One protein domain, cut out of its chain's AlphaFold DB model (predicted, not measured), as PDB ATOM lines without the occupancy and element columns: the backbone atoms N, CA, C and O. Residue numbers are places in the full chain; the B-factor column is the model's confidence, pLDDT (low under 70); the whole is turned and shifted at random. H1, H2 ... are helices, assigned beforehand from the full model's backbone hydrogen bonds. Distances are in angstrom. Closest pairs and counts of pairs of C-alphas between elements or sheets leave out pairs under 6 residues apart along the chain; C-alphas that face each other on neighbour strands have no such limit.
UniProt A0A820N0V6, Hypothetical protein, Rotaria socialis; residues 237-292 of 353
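Overview. This is residues 237 to 292 of the 353 residues of the protein "Hypothetical protein" of Rotaria socialis (UniProt A0A820N0V6). What shape is this? A loose U: long helices H1 and H3 run back along each other with a gap between, and short H2 stands across one end. What builds it? The printed part has 56 residues, with three named helices, H1, H2, H3, and no named strand: all helix. Loose, radius of gyration of the C-alphas 14.0 A, it spans 41 by 20 by 9 A.

Arrangement. How do the first two stand? H1, residues 239 to 259, and H2, residues 263 to 268, are close but not clearly touching, about perpendicular at 80 degrees; their closest C-alphas, Leu 257 and Gln 263, are 5.6 A apart. And the third? H3, residues 274 to 291, is near H1, with 8 pairs of C-alphas within 10 A; H2 and H3 are apart. In H1, H2 and H3 every O i to N i+4 pair is within hydrogen-bond range.

Along the chain. Where does H1 begin? At C-alpha 239, (291.165, 273.975, 208.857); it is 30.2 A long, H2 8.8 A. Where does H3 end? At C-alpha 291, (283.614, 268.323, 220.047), after 25.5 A.

Size, cuts and confidence. How large? The farthest C-alphas, Lys 261 and Arg 292, are 41.5 A apart; the printed part has no cut, and both links are tight. Where is confidence low? Residues 271 to 281, 285 and 288 to 292 have pLDDT under 70.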
ATOM      1  N   LEU A 237     286.272 275.449 203.069       72.44
ATOM      2  CA  LEU A 237     286.753 276.052 204.307       72.44
ATOM      3  C   LEU A 237     287.517 275.003 205.133       72.44
ATOM      4  O   LEU A 237     287.040 274.513 206.151       72.44
ATOM      5  N   ASN A 238     288.700 274.602 204.669       84.25
ATOM      6  CA  ASN A 238     289.511 273.634 205.392       84.25
ATOM      7  C   ASN A 238     290.229 274.301 206.584       84.25
ATOM      8  O   ASN A 238     290.550 275.497 206.579       84.25
ATOM      9  N   VAL A 239     290.493 273.511 207.628       81.75
ATOM     10  CA  VAL A 239     291.165 273.975 208.857       81.75
ATOM     11  C   VAL A 239     292.519 274.616 208.541       81.75
ATOM     12  O   VAL A 239     292.914 275.586 209.189       81.75
ATOM     13  N   GLU A 240     293.215 274.118 207.518       82.00
ATOM     14  CA  GLU A 240     294.498 274.656 207.071       82.00
ATOM     15  C   GLU A 240     294.374 276.096 206.550       82.00
ATOM     16  O   GLU A 240     295.177 276.952 206.915       82.00
ATOM     17  N   THR A 241     293.343 276.397 205.761       80.00
ATOM     18  CA  THR A 241     293.093 277.726 205.186       80.00
ATOM     19  C   THR A 241     292.688 278.706 206.276       80.00
ATOM     20  O   THR A 241     293.247 279.798 206.344       80.00
ATOM     21  N   ILE A 242     291.806 278.299 207.197       77.88
ATOM     22  CA  ILE A 242     291.447 279.107 208.376       77.88
ATOM     23  C   ILE A 242     292.703 279.427 209.190       77.88
ATOM     24  O   ILE A 242     292.942 280.574 209.567       77.88
ATOM     25  N   THR A 243     293.545 278.419 209.421       79.75
ATOM     26  CA  THR A 243     294.793 278.570 210.169       79.75
ATOM     27  C   THR A 243     295.753 279.528 209.458       79.75
ATOM     28  O   THR A 243     296.279 280.438 210.100       79.75
ATOM     29  N   LYS A 244     295.935 279.391 208.137       80.25
ATOM     30  CA  LYS A 244     296.751 280.303 207.316       80.25
ATOM     31  C   LYS A 244     296.244 281.742 207.394       80.25
ATOM     32  O   LYS A 244     297.047 282.636 207.639       80.25
ATOM     33  N   VAL A 245     294.934 281.966 207.271       75.50
ATOM     34  CA  VAL A 245     294.325 283.306 207.370       75.50
ATOM     35  C   VAL A 245     294.544 283.917 208.757       75.50
ATOM     36  O   VAL A 245     294.937 285.077 208.856       75.50
ATOM     37  N   ILE A 246     294.365 283.142 209.832       76.19
ATOM     38  CA  ILE A 246     294.613 283.610 211.206       76.19
ATOM     39  C   ILE A 246     296.089 283.984 211.401       76.19
ATOM     40  O   ILE A 246     296.393 285.027 211.987       76.19
ATOM     41  N   PHE A 247     297.019 283.156 210.914       79.19
ATOM     42  CA  PHE A 247     298.449 283.451 211.011       79.19
ATOM     43  C   PHE A 247     298.849 284.671 210.185       79.19
ATOM     44  O   PHE A 247     299.631 285.487 210.673       79.19
ATOM     45  N   GLN A 248     298.290 284.825 208.986       81.19
ATOM     46  CA  GLN A 248     298.528 285.995 208.150       81.19
ATOM     47  C   GLN A 248     298.040 287.268 208.847       81.19
ATOM     48  O   GLN A 248     298.837 288.171 209.074       81.19
ATOM     49  N   ALA A 249     296.790 287.290 209.320       74.25
ATOM     50  CA  ALA A 249     296.229 288.436 210.036       74.25
ATOM     51  C   ALA A 249     297.050 288.815 211.281       74.25
ATOM     52  O   ALA A 249     297.207 289.991 211.613       74.25
ATOM     53  N   LYS A 250     297.617 287.821 211.975       79.06
ATOM     54  CA  LYS A 250     298.527 288.049 213.102       79.06
ATOM     55  C   LYS A 250     299.843 288.696 212.663       79.06
ATOM     56  O   LYS A 250     300.320 289.597 213.354       79.06
ATOM     57  N   ASN A 251     300.448 288.216 211.579       80.00
ATOM     58  CA  ASN A 251     301.690 288.780 211.051       80.00
ATOM     59  C   ASN A 251     301.469 290.220 210.578       80.00
ATOM     60  O   ASN A 251     302.250 291.096 210.940       80.00
ATOM     61  N   ASP A 252     300.354 290.475 209.894       78.69
ATOM     62  CA  ASP A 252     299.955 291.812 209.457       78.69
ATOM     63  C   ASP A 252     299.762 292.749 210.662       78.69
ATOM     64  O   ASP A 252     300.277 293.866 210.686       78.69
ATOM     65  N   ALA A 253     299.094 292.284 211.726       77.81
ATOM     66  CA  ALA A 253     298.935 293.060 212.955       77.81
ATOM     67  C   ALA A 253     300.278 293.361 213.645       77.81
ATOM     68  O   ALA A 253     300.474 294.460 214.168       77.81
ATOM     69  N   ALA A 254     301.212 292.404 213.657       77.88
ATOM     70  CA  ALA A 254     302.542 292.607 214.224       77.88
ATOM     71  C   ALA A 254     303.360 293.631 213.420       77.88
ATOM     72  O   ALA A 254     304.007 294.490 214.022       77.88
ATOM     73  N   ASP A 255     303.288 293.572 212.089       79.69
ATOM     74  CA  ASP A 255     303.931 294.541 211.200       79.69
ATOM     75  C   ASP A 255     303.358 295.951 211.408       79.69
ATOM     76  O   ASP A 255     304.105 296.911 211.590       79.69
ATOM     77  N   LEU A 256     302.031 296.084 211.526       77.12
ATOM     78  CA  LEU A 256     301.387 297.363 211.847       77.12
ATOM     79  C   LEU A 256     301.865 297.936 213.188       77.12
ATOM     80  O   LEU A 256     302.246 299.105 213.266       77.12
ATOM     81  N   LEU A 257     301.892 297.124 214.249       78.56
ATOM     82  CA  LEU A 257     302.365 297.562 215.569       78.56
ATOM     83  C   LEU A 257     303.830 298.017 215.550       78.56
ATOM     84  O   LEU A 257     304.195 298.955 216.270       78.56
ATOM     85  N   PHE A 258     304.653 297.360 214.731       79.38
ATOM     86  CA  PHE A 258     306.038 297.745 214.499       79.38
ATOM     87  C   PHE A 258     306.130 299.083 213.756       79.38
ATOM     88  O   PHE A 258     306.789 300.000 214.250       79.38
ATOM     89  N   ARG A 259     305.406 299.242 212.638       77.44
ATOM     90  CA  ARG A 259     305.375 300.483 211.841       77.44
ATOM     91  C   ARG A 259     304.947 301.696 212.668       77.44
ATOM     92  O   ARG A 259     305.590 302.740 212.590       77.44
ATOM     93  N   PHE A 260     303.942 301.550 213.533       74.25
ATOM     94  CA  PHE A 260     303.481 302.634 214.414       74.25
ATOM     95  C   PHE A 260     304.357 302.862 215.655       74.25
ATOM     96  O   PHE A 260     304.020 303.691 216.501       74.25
ATOM     97  N   LYS A 261     305.466 302.123 215.817       80.19
ATOM     98  CA  LYS A 261     306.361 302.187 216.990       80.19
ATOM     99  C   LYS A 261     305.641 301.942 218.330       80.19
ATOM    100  O   LYS A 261     306.158 302.279 219.395       80.19
ATOM    101  N   ILE A 262     304.468 301.305 218.299       77.06
ATOM    102  CA  ILE A 262     303.670 300.942 219.485       77.06
ATOM    103  C   ILE A 262     304.295 299.738 220.202       77.06
ATOM    104  O   ILE A 262     304.125 299.557 221.408       77.06
ATOM    105  N   GLN A 263     305.080 298.955 219.463       74.56
ATOM    106  CA  GLN A 263     305.835 297.793 219.914       74.56
ATOM    107  C   GLN A 263     306.578 298.078 221.239       74.56
ATOM    108  O   GLN A 263     306.381 297.351 222.215       74.56
ATOM    109  N   ASN A 264     307.291 299.206 221.331       74.56
ATOM    110  CA  ASN A 264     308.034 299.605 222.534       74.56
ATOM    111  C   ASN A 264     307.127 299.867 223.746       74.56
ATOM    112  O   ASN A 264     307.497 299.533 224.871       74.56
ATOM    113  N   CYS A 265     305.931 300.427 223.526       70.25
ATOM    114  CA  CYS A 265     304.947 300.705 224.577       70.25
ATOM    115  C   CYS A 265     304.301 299.414 225.110       70.25
ATOM    116  O   CYS A 265     304.067 299.266 226.311       70.25
ATOM    117  N   LEU A 266     304.040 298.450 224.223       71.56
ATOM    118  CA  LEU A 266     303.504 297.141 224.606       71.56
ATOM    119  C   LEU A 266     304.518 296.312 225.402       71.56
ATOM    120  O   LEU A 266     304.122 295.598 226.325       71.56
ATOM    121  N   ASP A 267     305.807 296.438 225.072       74.38
ATOM    122  CA  ASP A 267     306.902 295.794 225.806       74.38
ATOM    123  C   ASP A 267     307.074 296.371 227.204       74.38
ATOM    124  O   ASP A 267     307.124 295.619 228.177       74.38
ATOM    125  N   THR A 268     307.076 297.702 227.328       74.50
ATOM    126  CA  THR A 268     307.179 298.363 228.640       74.50
ATOM    127  C   THR A 268     306.024 297.983 229.558       74.50
ATOM    128  O   THR A 268     306.224 297.800 230.756       74.50
ATOM    129  N   LYS A 269     304.817 297.806 229.006       73.06
ATOM    130  CA  LYS A 269     303.635 297.399 229.777       73.06
ATOM    131  C   LYS A 269     303.514 295.885 229.994       73.06
ATOM    132  O   LYS A 269     302.541 295.457 230.606       73.06
ATOM    133  N   LYS A 270     304.453 295.068 229.495       70.31
ATOM    134  CA  LYS A 270     304.394 293.590 229.529       70.31
ATOM    135  C   LYS A 270     303.084 293.007 228.965       70.31
ATOM    136  O   LYS A 270     302.708 291.885 229.288       70.31
ATOM    137  N   ILE A 271     302.395 293.739 228.084       68.38
ATOM    138  CA  ILE A 271     301.132 293.295 227.461       68.38
ATOM    139  C   ILE A 271     301.410 292.215 226.400       68.38
ATOM    140  O   ILE A 271     300.518 291.472 225.986       68.38
ATOM    141  N   ARG A 272     302.677 292.053 225.993       56.81
ATOM    142  CA  ARG A 272     303.123 290.943 225.153       56.81
ATOM    143  C   ARG A 272     303.140 289.622 225.913       56.81
ATOM    144  O   ARG A 272     304.187 289.035 226.156       56.81
ATOM    145  N   ASN A 273     301.961 289.064 226.133       58.50
ATOM    146  CA  ASN A 273     301.827 287.618 226.064       58.50
ATOM    147  C   ASN A 273     300.851 287.198 224.963       58.50
ATOM    148  O   ASN A 273     300.072 286.263 225.104       58.50
ATOM    149  N   ILE A 274     300.939 287.870 223.808       55.91
ATOM    150  CA  ILE A 274     300.251 287.466 222.570       55.91
ATOM    151  C   ILE A 274     300.616 286.013 222.204       55.91
ATOM    152  O   ILE A 274     299.795 285.284 221.652       55.91
ATOM    153  N   LYS A 275     301.823 285.543 222.570       56.84
ATOM    154  CA  LYS A 275     302.204 284.125 222.452       56.84
ATOM    155  C   LYS A 275     301.350 283.209 223.345       56.84
ATOM    156  O   LYS A 275     300.903 282.177 222.856       56.84
ATOM    157  N   ALA A 276     301.067 283.581 224.595       62.28
ATOM    158  CA  ALA A 276     300.166 282.810 225.459       62.28
ATOM    159  C   ALA A 276     298.713 282.821 224.962       62.28
ATOM    160  O   ALA A 276     298.065 281.774 224.963       62.28
ATOM    161  N   VAL A 277     298.225 283.962 224.455       56.28
ATOM    162  CA  VAL A 277     296.897 284.042 223.815       56.28
ATOM    163  C   VAL A 277     296.814 283.073 222.633       56.28
ATOM    164  O   VAL A 277     295.817 282.376 222.486       56.28
ATOM    165  N   ASN A 278     297.889 282.945 221.848       60.09
ATOM    166  CA  ASN A 278     297.954 282.036 220.704       60.09
ATOM    167  C   ASN A 278     297.799 280.559 221.104       60.09
ATOM    168  O   ASN A 278     297.024 279.835 220.487       60.09
ATOM    169  N   ASN A 279     298.488 280.112 222.158       68.56
ATOM    170  CA  ASN A 279     298.360 278.730 222.629       68.56
ATOM    171  C   ASN A 279     296.960 278.462 223.195       68.56
ATOM    172  O   ASN A 279     296.370 277.427 222.904       68.56
ATOM    173  N   CYS A 280     296.395 279.418 223.937       66.38
ATOM    174  CA  CYS A 280     295.038 279.304 224.469       66.38
ATOM    175  C   CYS A 280     293.984 279.241 223.349       66.38
ATOM    176  O   CYS A 280     293.103 278.381 223.366       66.38
ATOM    177  N   MET A 281     294.105 280.103 222.335       64.50
ATOM    178  CA  MET A 281     293.173 280.166 221.208       64.50
ATOM    179  C   MET A 281     293.306 278.939 220.298       64.50
ATOM    180  O   MET A 281     292.292 278.354 219.929       64.50
ATOM    181  N   LYS A 282     294.538 278.483 220.018       70.75
ATOM    182  CA  LYS A 282     294.809 277.242 219.275       70.75
ATOM    183  C   LYS A 282     294.235 276.023 219.998       70.75
ATOM    184  O   LYS A 282     293.521 275.240 219.381       70.75
ATOM    185  N   ASN A 283     294.469 275.898 221.305       74.62
ATOM    186  CA  ASN A 283     293.923 274.798 222.105       74.62
ATOM    187  C   ASN A 283     292.390 274.852 222.175       74.62
ATOM    188  O   ASN A 283     291.736 273.817 222.101       74.62
ATOM    189  N   SER A 284     291.805 276.051 222.261       70.12
ATOM    190  CA  SER A 284     290.349 276.236 222.254       70.12
ATOM    191  C   SER A 284     289.722 275.887 220.902       70.12
ATOM    192  O   SER A 284     288.660 275.270 220.871       70.12
ATOM    193  N   LEU A 285     290.377 276.242 219.792       67.88
ATOM    194  CA  LEU A 285     289.964 275.867 218.437       67.88
ATOM    195  C   LEU A 285     290.037 274.353 218.238       67.88
ATOM    196  O   LEU A 285     289.038 273.759 217.853       67.88
ATOM    197  N   ILE A 286     291.165 273.722 218.582       74.25
ATOM    198  CA  ILE A 286     291.335 272.260 218.496       74.25
ATOM    199  C   ILE A 286     290.274 271.547 219.341       74.25
ATOM    200  O   ILE A 286     289.610 270.633 218.855       74.25
ATOM    201  N   LYS A 287     290.047 272.006 220.579       74.69
ATOM    202  CA  LYS A 287     289.031 271.433 221.468       74.69
ATOM    203  C   LYS A 287     287.623 271.552 220.877       74.69
ATOM    204  O   LYS A 287     286.859 270.605 220.961       74.69
ATOM    205  N   ARG A 288     287.269 272.690 220.273       68.62
ATOM    206  CA  ARG A 288     285.939 272.891 219.669       68.62
ATOM    207  C   ARG A 288     285.744 272.101 218.377       68.62
ATOM    208  O   ARG A 288     284.646 271.606 218.163       68.62
ATOM    209  N   ILE A 289     286.792 271.960 217.565       66.44
ATOM    210  CA  ILE A 289     286.780 271.120 216.359       66.44
ATOM    211  C   ILE A 289     286.571 269.648 216.744       66.44
ATOM    212  O   ILE A 289     285.775 268.970 216.118       66.44
ATOM    213  N   SER A 290     287.200 269.180 217.826       64.19
ATOM    214  CA  SER A 290     287.042 267.801 218.309       64.19
ATOM    215  C   SER A 290     285.679 267.494 218.947       64.19
ATOM    216  O   SER A 290     285.374 266.325 219.147       64.19
ATOM    217  N   ILE A 291     284.897 268.508 219.338       69.69
ATOM    218  CA  ILE A 291     283.614 268.323 220.047       69.69
ATOM    219  C   ILE A 291     282.421 268.308 219.083       69.69
ATOM    220  O   ILE A 291     281.372 267.773 219.425       69.69
ATOM    221  N   ARG A 292     282.550 268.904 217.894       46.88
ATOM    222  CA  ARG A 292     281.477 268.915 216.897       46.88
ATOM    223  C   ARG A 292     281.885 268.069 215.707       46.88
ATOM    224  O   ARG A 292     282.447 268.588 214.746       46.88
TER     225      ARG A 292